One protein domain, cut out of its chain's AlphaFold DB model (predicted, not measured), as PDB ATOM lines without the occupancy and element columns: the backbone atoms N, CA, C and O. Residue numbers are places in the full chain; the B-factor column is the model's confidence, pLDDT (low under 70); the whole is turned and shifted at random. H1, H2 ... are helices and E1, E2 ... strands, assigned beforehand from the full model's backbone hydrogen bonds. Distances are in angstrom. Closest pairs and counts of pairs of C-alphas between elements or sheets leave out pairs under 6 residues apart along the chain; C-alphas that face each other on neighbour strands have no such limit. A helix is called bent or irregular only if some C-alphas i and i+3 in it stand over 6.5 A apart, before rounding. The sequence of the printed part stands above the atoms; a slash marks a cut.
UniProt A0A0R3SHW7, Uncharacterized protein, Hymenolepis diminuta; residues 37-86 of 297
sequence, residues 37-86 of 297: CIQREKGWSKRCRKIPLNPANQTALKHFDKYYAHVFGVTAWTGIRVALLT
ATOM      1  N   CYS A  37      26.529 -29.239  24.669       92.31
ATOM      2  CA  CYS A  37      27.555 -30.134  25.189       92.31
ATOM      3  C   CYS A  37      28.204 -30.920  24.045       92.31
ATOM      4  O   CYS A  37      27.715 -30.952  22.909       92.31
ATOM      5  N   ILE A  38      29.336 -31.537  24.346       92.25
ATOM      6  CA  ILE A  38      30.019 -32.479  23.471       92.25
ATOM      7  C   ILE A  38      29.638 -33.882  23.943       92.25
ATOM      8  O   ILE A  38      29.825 -34.221  25.108       92.25
ATOM      9  N   GLN A  39      29.118 -34.709  23.040       90.56
ATOM     10  CA  GLN A  39      28.784 -36.106  23.322       90.56
ATOM     11  C   GLN A  39      29.602 -37.032  22.419       90.56
ATOM     12  O   GLN A  39      29.751 -36.756  21.227       90.56
ATOM     13  N   ARG A  40      30.097 -38.154  22.965       88.69
ATOM     14  CA  ARG A  40      30.723 -39.217  22.158       88.69
ATOM     15  C   ARG A  40      29.698 -39.852  21.224       88.69
ATOM     16  O   ARG A  40      28.553 -40.087  21.614       88.69
ATOM     17  N   GLU A  41      30.121 -40.159  20.004       87.44
ATOM     18  CA  GLU A  41      29.292 -40.904  19.059       87.44
ATOM     19  C   GLU A  41      29.208 -42.382  19.456       87.44
ATOM     20  O   GLU A  41      30.195 -43.005  19.857       87.44
ATOM     21  N   LYS A  42      28.015 -42.974  19.343       82.25
ATOM     22  CA  LYS A  42      27.795 -44.372  19.729       82.25
ATOM     23  C   LYS A  42      28.658 -45.291  18.858       82.25
ATOM     24  O   LYS A  42      28.556 -45.266  17.640       82.25
ATOM     25  N   GLY A  43      29.481 -46.121  19.500       77.06
ATOM     26  CA  GLY A  43      30.388 -47.047  18.808       77.06
ATOM     27  C   GLY A  43      31.751 -46.458  18.439       77.06
ATOM     28  O   GLY A  43      32.614 -47.213  18.011       77.06
ATOM     29  N   TRP A  44      31.983 -45.164  18.671       77.88
ATOM     30  CA  TRP A  44      33.276 -44.528  18.427       77.88
ATOM     31  C   TRP A  44      33.945 -44.130  19.740       77.88
ATOM     32  O   TRP A  44      33.356 -43.461  20.586       77.88
ATOM     33  N   SER A  45      35.215 -44.497  19.902       75.81
ATOM     34  CA  SER A  45      35.989 -44.143  21.095       75.81
ATOM     35  C   SER A  45      36.453 -42.680  21.078       75.81
ATOM     36  O   SER A  45      36.451 -42.018  22.119       75.81
ATOM     37  N   LYS A  46      36.801 -42.153  19.897       82.94
ATOM     38  CA  LYS A  46      37.388 -40.810  19.727       82.94
ATOM     39  C   LYS A  46      36.461 -39.780  19.069       82.94
ATOM     40  O   LYS A  46      36.699 -38.586  19.216       82.94
ATOM     41  N   ARG A  47      35.405 -40.200  18.358       85.50
ATOM     42  CA  ARG A  47      34.499 -39.256  17.678       85.50
ATOM     43  C   ARG A  47      33.494 -38.650  18.642       85.50
ATOM     44  O   ARG A  47      32.918 -39.346  19.480       85.50
ATOM     45  N   CYS A  48      33.276 -37.350  18.492       89.94
ATOM     46  CA  CYS A  48      32.299 -36.597  19.254       89.94
ATOM     47  C   CYS A  48      31.510 -35.664  18.351       89.94
ATOM     48  O   CYS A  48      32.018 -35.175  17.344       89.94
ATOM     49  N   ARG A  49      30.293 -35.358  18.786       92.00
ATOM     50  CA  ARG A  49      29.405 -34.395  18.147       92.00
ATOM     51  C   ARG A  49      28.949 -33.346  19.150       92.00
ATOM     52  O   ARG A  49      28.857 -33.607  20.351       92.00
ATOM     53  N   LYS A  50      28.639 -32.163  18.635       92.75
ATOM     54  CA  LYS A  50      28.017 -31.078  19.391       92.75
ATOM     55  C   LYS A  50      26.510 -31.313  19.473       92.75
ATOM     56  O   LYS A  50      25.881 -31.565  18.450       92.75
ATOM     57  N   ILE A  51      25.941 -31.201  20.669       93.38
ATOM     58  CA  ILE A  51      24.509 -31.403  20.916       93.38
ATOM     59  C   ILE A  51      23.948 -30.202  21.668       93.38
ATOM     60  O   ILE A  51      24.535 -29.816  22.680       93.38
ATOM     61  N   PRO A  52      22.839 -29.600  21.206       93.69
ATOM     62  CA  PRO A  52      22.205 -28.507  21.928       93.69
ATOM     63  C   PRO A  52      21.680 -28.980  23.288       93.69
ATOM     64  O   PRO A  52      21.119 -30.067  23.416       93.69
ATOM     65  N   LEU A  53      21.851 -28.150  24.312       91.88
ATOM     66  CA  LEU A  53      21.302 -28.404  25.639       91.88
ATOM     67  C   LEU A  53      19.783 -28.220  25.608       91.88
ATOM     68  O   LEU A  53      19.287 -27.230  25.066       91.88
ATOM     69  N   ASN A  54      19.048 -29.135  26.236       92.38
ATOM     70  CA  ASN A  54      17.616 -28.952  26.460       92.38
ATOM     71  C   ASN A  54      17.362 -27.796  27.468       92.38
ATOM     72  O   ASN A  54      18.287 -27.380  28.175       92.38
ATOM     73  N   PRO A  55      16.130 -27.265  27.565       90.50
ATOM     74  CA  PRO A  55      15.825 -26.144  28.461       90.50
ATOM     75  C   PRO A  55      16.155 -26.408  29.941       90.50
ATOM     76  O   PRO A  55      16.637 -25.511  30.636       90.50
ATOM     77  N   ALA A  56      15.968 -27.643  30.417       91.75
ATOM     78  CA  ALA A  56      16.300 -28.036  31.787       91.75
ATOM     79  C   ALA A  56      17.814 -27.952  32.055       91.75
ATOM     80  O   ALA A  56      18.245 -27.308  33.007       91.75
ATOM     81  N   ASN A  57      18.635 -28.507  31.162       91.38
ATOM     82  CA  ASN A  57      20.093 -28.471  31.248       91.38
ATOM     83  C   ASN A  57      20.633 -27.045  31.103       91.38
ATOM     84  O   ASN A  57      21.614 -26.696  31.751       91.38
ATOM     85  N   GLN A  58      19.996 -26.203  30.284       89.88
ATOM     86  CA  GLN A  58      20.338 -24.780  30.213       89.88
ATOM     87  C   GLN A  58      20.051 -24.067  31.538       89.88
ATOM     88  O   GLN A  58      20.851 -23.245  31.977       89.88
ATOM     89  N   THR A  59      18.925 -24.380  32.179       88.06
ATOM     90  CA  THR A  59      18.551 -23.811  33.480       88.06
ATOM     91  C   THR A  59      19.519 -24.267  34.572       88.06
ATOM     92  O   THR A  59      20.044 -23.430  35.303       88.06
ATOM     93  N   ALA A  60      19.858 -25.560  34.609       89.81
ATOM     94  CA  ALA A  60      20.866 -26.103  35.515       89.81
ATOM     95  C   ALA A  60      22.241 -25.447  35.303       89.81
ATOM     96  O   ALA A  60      22.874 -25.014  36.262       89.81
ATOM     97  N   LEU A  61      22.680 -25.290  34.049       89.62
ATOM     98  CA  LEU A  61      23.958 -24.651  33.740       89.62
ATOM     99  C   LEU A  61      23.981 -23.170  34.141       89.62
ATOM    100  O   LEU A  61      24.991 -22.711  34.656       89.62
ATOM    101  N   LYS A  62      22.874 -22.433  33.971       84.88
ATOM    102  CA  LYS A  62      22.751 -21.048  34.463       84.88
ATOM    103  C   LYS A  62      22.860 -20.976  35.986       84.88
ATOM    104  O   LYS A  62      23.517 -20.077  36.504       84.88
ATOM    105  N   HIS A  63      22.233 -21.916  36.693       85.62
ATOM    106  CA  HIS A  63      22.349 -22.010  38.145       85.62
ATOM    107  C   HIS A  63      23.798 -22.302  38.566       85.62
ATOM    108  O   HIS A  63      24.346 -21.604  39.415       85.62
ATOM    109  N   PHE A  64      24.449 -23.270  37.917       88.38
ATOM    110  CA  PHE A  64      25.860 -23.588  38.134       88.38
ATOM    111  C   PHE A  64      26.776 -22.397  37.840       88.38
ATOM    112  O   PHE A  64      27.652 -22.102  38.644       88.38
ATOM    113  N   ASP A  65      26.532 -21.667  36.752       84.62
ATOM    114  CA  ASP A  65      27.284 -20.461  36.399       84.62
ATOM    115  C   ASP A  65      27.138 -19.364  37.468       84.62
ATOM    116  O   ASP A  65      28.114 -18.683  37.769       84.62
ATOM    117  N   LYS A  66      25.960 -19.210  38.086       78.81
ATOM    118  CA  LYS A  66      25.748 -18.253  39.185       78.81
ATOM    119  C   LYS A  66      26.451 -18.695  40.473       78.81
ATOM    120  O   LYS A  66      27.087 -17.878  41.131       78.81
ATOM    121  N   TYR A  67      26.310 -19.967  40.836       79.56
ATOM    122  CA  TYR A  67      26.782 -20.493  42.115       79.56
ATOM    123  C   TYR A  67      28.285 -20.802  42.098       79.56
ATOM    124  O   TYR A  67      29.056 -20.240  42.872       79.56
ATOM    125  N   TYR A  68      28.742 -21.645  41.174       79.19
ATOM    126  CA  TYR A  68      30.114 -22.148  41.170       79.19
ATOM    127  C   TYR A  68      31.142 -21.135  40.662       79.19
ATOM    128  O   TYR A  68      32.304 -21.220  41.054       79.19
ATOM    129  N   ALA A  69      30.740 -20.137  39.866       76.75
ATOM    130  CA  ALA A  69      31.633 -19.020  39.550       76.75
ATOM    131  C   ALA A  69      31.940 -18.160  40.785       76.75
ATOM    132  O   ALA A  69      33.024 -17.586  40.863       76.75
ATOM    133  N   HIS A  70      31.005 -18.080  41.739       74.44
ATOM    134  CA  HIS A  70      31.225 -17.408  43.016       74.44
ATOM    135  C   HIS A  70      32.105 -18.253  43.948       74.44
ATOM    136  O   HIS A  70      33.042 -17.719  44.529       74.44
ATOM    137  N   VAL A  71      31.852 -19.566  44.034       77.62
ATOM    138  CA  VAL A  71      32.594 -20.491  44.916       77.62
ATOM    139  C   VAL A  71      34.042 -20.711  44.461       77.62
ATOM    140  O   VAL A  71      34.956 -20.609  45.269       77.62
ATOM    141  N   PHE A  72      34.273 -21.006  43.177       73.56
ATOM    142  CA  PHE A  72      35.606 -21.364  42.659       73.56
ATOM    143  C   PHE A  72      36.330 -20.209  41.955       73.56
ATOM    144  O   PHE A  72      37.472 -20.360  41.515       73.56
ATOM    145  N   GLY A  73      35.663 -19.069  41.778       76.12
ATOM    146  CA  GLY A  73      36.136 -17.996  40.914       76.12
ATOM    147  C   GLY A  73      35.993 -18.323  39.421       76.12
ATOM    148  O   GLY A  73      35.936 -19.476  38.985       76.12
ATOM    149  N   VAL A  74      35.960 -17.275  38.593       73.69
ATOM    150  CA  VAL A  74      35.669 -17.386  37.150       73.69
ATOM    151  C   VAL A  74      36.691 -18.256  36.407       73.69
ATOM    152  O   VAL A  74      36.315 -19.018  35.516       73.69
ATOM    153  N   THR A  75      37.975 -18.170  36.766       77.81
ATOM    154  CA  THR A  75      39.055 -18.892  36.074       77.81
ATOM    155  C   THR A  75      38.946 -20.404  36.276       77.81
ATOM    156  O   THR A  75      38.874 -21.140  35.291       77.81
ATOM    157  N   ALA A  76      38.877 -20.873  37.528       76.62
ATOM    158  CA  ALA A  76      38.773 -22.302  37.825       76.62
ATOM    159  C   ALA A  76      37.414 -22.866  37.388       76.62
ATOM    160  O   ALA A  76      37.360 -23.926  36.758       76.62
ATOM    161  N   TRP A  77      36.326 -22.114  37.611       84.06
ATOM    162  CA  TRP A  77      34.999 -22.503  37.138       84.06
ATOM    163  C   TRP A  77      34.961 -22.699  35.623       84.06
ATOM    164  O   TRP A  77      34.379 -23.670  35.159       84.06
ATOM    165  N   THR A  78      35.621 -21.847  34.832       84.31
ATOM    166  CA  THR A  78      35.644 -22.011  33.368       84.31
ATOM    167  C   THR A  78      36.220 -23.371  32.956       84.31
ATOM    168  O   THR A  78      35.690 -24.000  32.039       84.31
ATOM    169  N   GLY A  79      37.258 -23.859  33.646       83.88
ATOM    170  CA  GLY A  79      37.822 -25.192  33.417       83.88
ATOM    171  C   GLY A  79      36.850 -26.315  33.792       83.88
ATOM    172  O   GLY A  79      36.565 -27.186  32.968       83.88
ATOM    173  N   ILE A  80      36.276 -26.250  34.997       88.06
ATOM    174  CA  ILE A  80      35.290 -27.229  35.495       88.06
ATOM    175  C   ILE A  80      34.066 -27.277  34.574       88.06
ATOM    176  O   ILE A  80      33.610 -28.345  34.173       88.06
ATOM    177  N   ARG A  81      33.562 -26.113  34.173       89.44
ATOM    178  CA  ARG A  81      32.421 -25.963  33.275       89.44
ATOM    179  C   ARG A  81      32.666 -26.610  31.920       89.44
ATOM    180  O   ARG A  81      31.771 -27.262  31.387       89.44
ATOM    181  N   VAL A  82      33.862 -26.445  31.349       90.00
ATOM    182  CA  VAL A  82      34.235 -27.141  30.110       90.00
ATOM    183  C   VAL A  82      34.235 -28.651  30.338       90.00
ATOM    184  O   VAL A  82      33.641 -29.360  29.530       90.00
ATOM    185  N   ALA A  83      34.804 -29.134  31.446       89.62
ATOM    186  CA  ALA A  83      34.806 -30.558  31.779       89.62
ATOM    187  C   ALA A  83      33.377 -31.130  31.898       89.62
ATOM    188  O   ALA A  83      33.083 -32.153  31.281       89.62
ATOM    189  N   LEU A  84      32.465 -30.423  32.579       92.25
ATOM    190  CA  LEU A  84      31.045 -30.793  32.717       92.25
ATOM    191  C   LEU A  84      30.301 -30.871  31.375       92.25
ATOM    192  O   LEU A  84      29.352 -31.639  31.230       92.25
ATOM    193  N   LEU A  85      30.714 -30.071  30.389       92.56
ATOM    194  CA  LEU A  85      30.124 -30.053  29.048       92.56
ATOM    195  C   LEU A  85      30.826 -30.999  28.067       92.56
ATOM    196  O   LEU A  85      30.432 -31.064  26.899       92.56
ATOM    197  N   THR A  86      31.841 -31.734  28.517       90.56
ATOM    198  CA  THR A  86      32.551 -32.747  27.732       90.56
ATOM    199  C   THR A  86      32.224 -34.158  28.213       90.56
ATOM    200  O   THR A  86      31.779 -34.339  29.345       90.56
TER     201      THR A  86
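Overview. This is residues 37 to 86 of the 297 residues of an uncharacterized protein of Hymenolepis diminuta (UniProt A0A0R3SHW7). A two-strand hairpin, E1 and E2, stands at the open side of a V made by the two arms of one bent helix, H1a and H1b, whose corner lies at the far end. The second arm folds back toward the hairpin, and the outline is flat, with spans of 38 by 23 by 10 A. The printed part has 50 residues, with two named strands and then one named helix along the chain; the sheet, in the order E1 - E2, is antiparallel and the class is mixed, helices and strands. The whole is loose, with a radius of gyration of the C-alphas of 12.8 A.

Along the chain. Find C-alpha 37 at (27.555, -30.134, 25.189), where E1 begins; it runs through residues 37 to 40, 10.1 A. E2, residues 48 to 52, covers 13.2 A. H1, residues 55 to 84, was assigned by its hydrogen bonds as one helix but is bent: C-alphas 71 and 74 are 8.9 A apart. Its arm H1a, residues 55 to 71, runs 24.2 A from C-alpha 55 at (15.825, -26.144, 28.461); H1b, residues 74 to 84, runs 14.9 A to C-alpha 84 at (31.045, -30.793, 32.717).

Arrangement. Look first at the hairpin of E1 and E2, antiparallel at 144 degrees between directions: N 37 and O 51 are within hydrogen-bond range at 2.9 A, as are N 49 and O 39 at 2.9 A. E1 is near H1b, while E1 and H1a are apart, and so are E2 and H1b. H1a, with residues 68 to 69 alone, only just touches H1b, and only at the corner, with 3 pairs of C-alphas within 8 A; the closest C-alphas, of Ala 69 and Trp 77, are 5.4 A apart. The arms run opposite ways at a steep tilt of 36 degrees, only just past shallow. In their backbones, O i to N i+4 pairs are within hydrogen-bond range in 11 of 13 for H1a and 6 of 7 for H1b.

Size, cuts and confidence. The two C-alphas farthest apart, of Gly 43 and His 70, are 38.3 A apart, while the first and last printed C-alphas, of Cys 37 and Thr 86, are 6.2 A apart. The printed part has no cut; the link from E1 to E2 is short, with 7 residues, and that from E2 to H1 is tight, with 2. The mean pLDDT of the printed part is 85.6, and no printed residue is under 70.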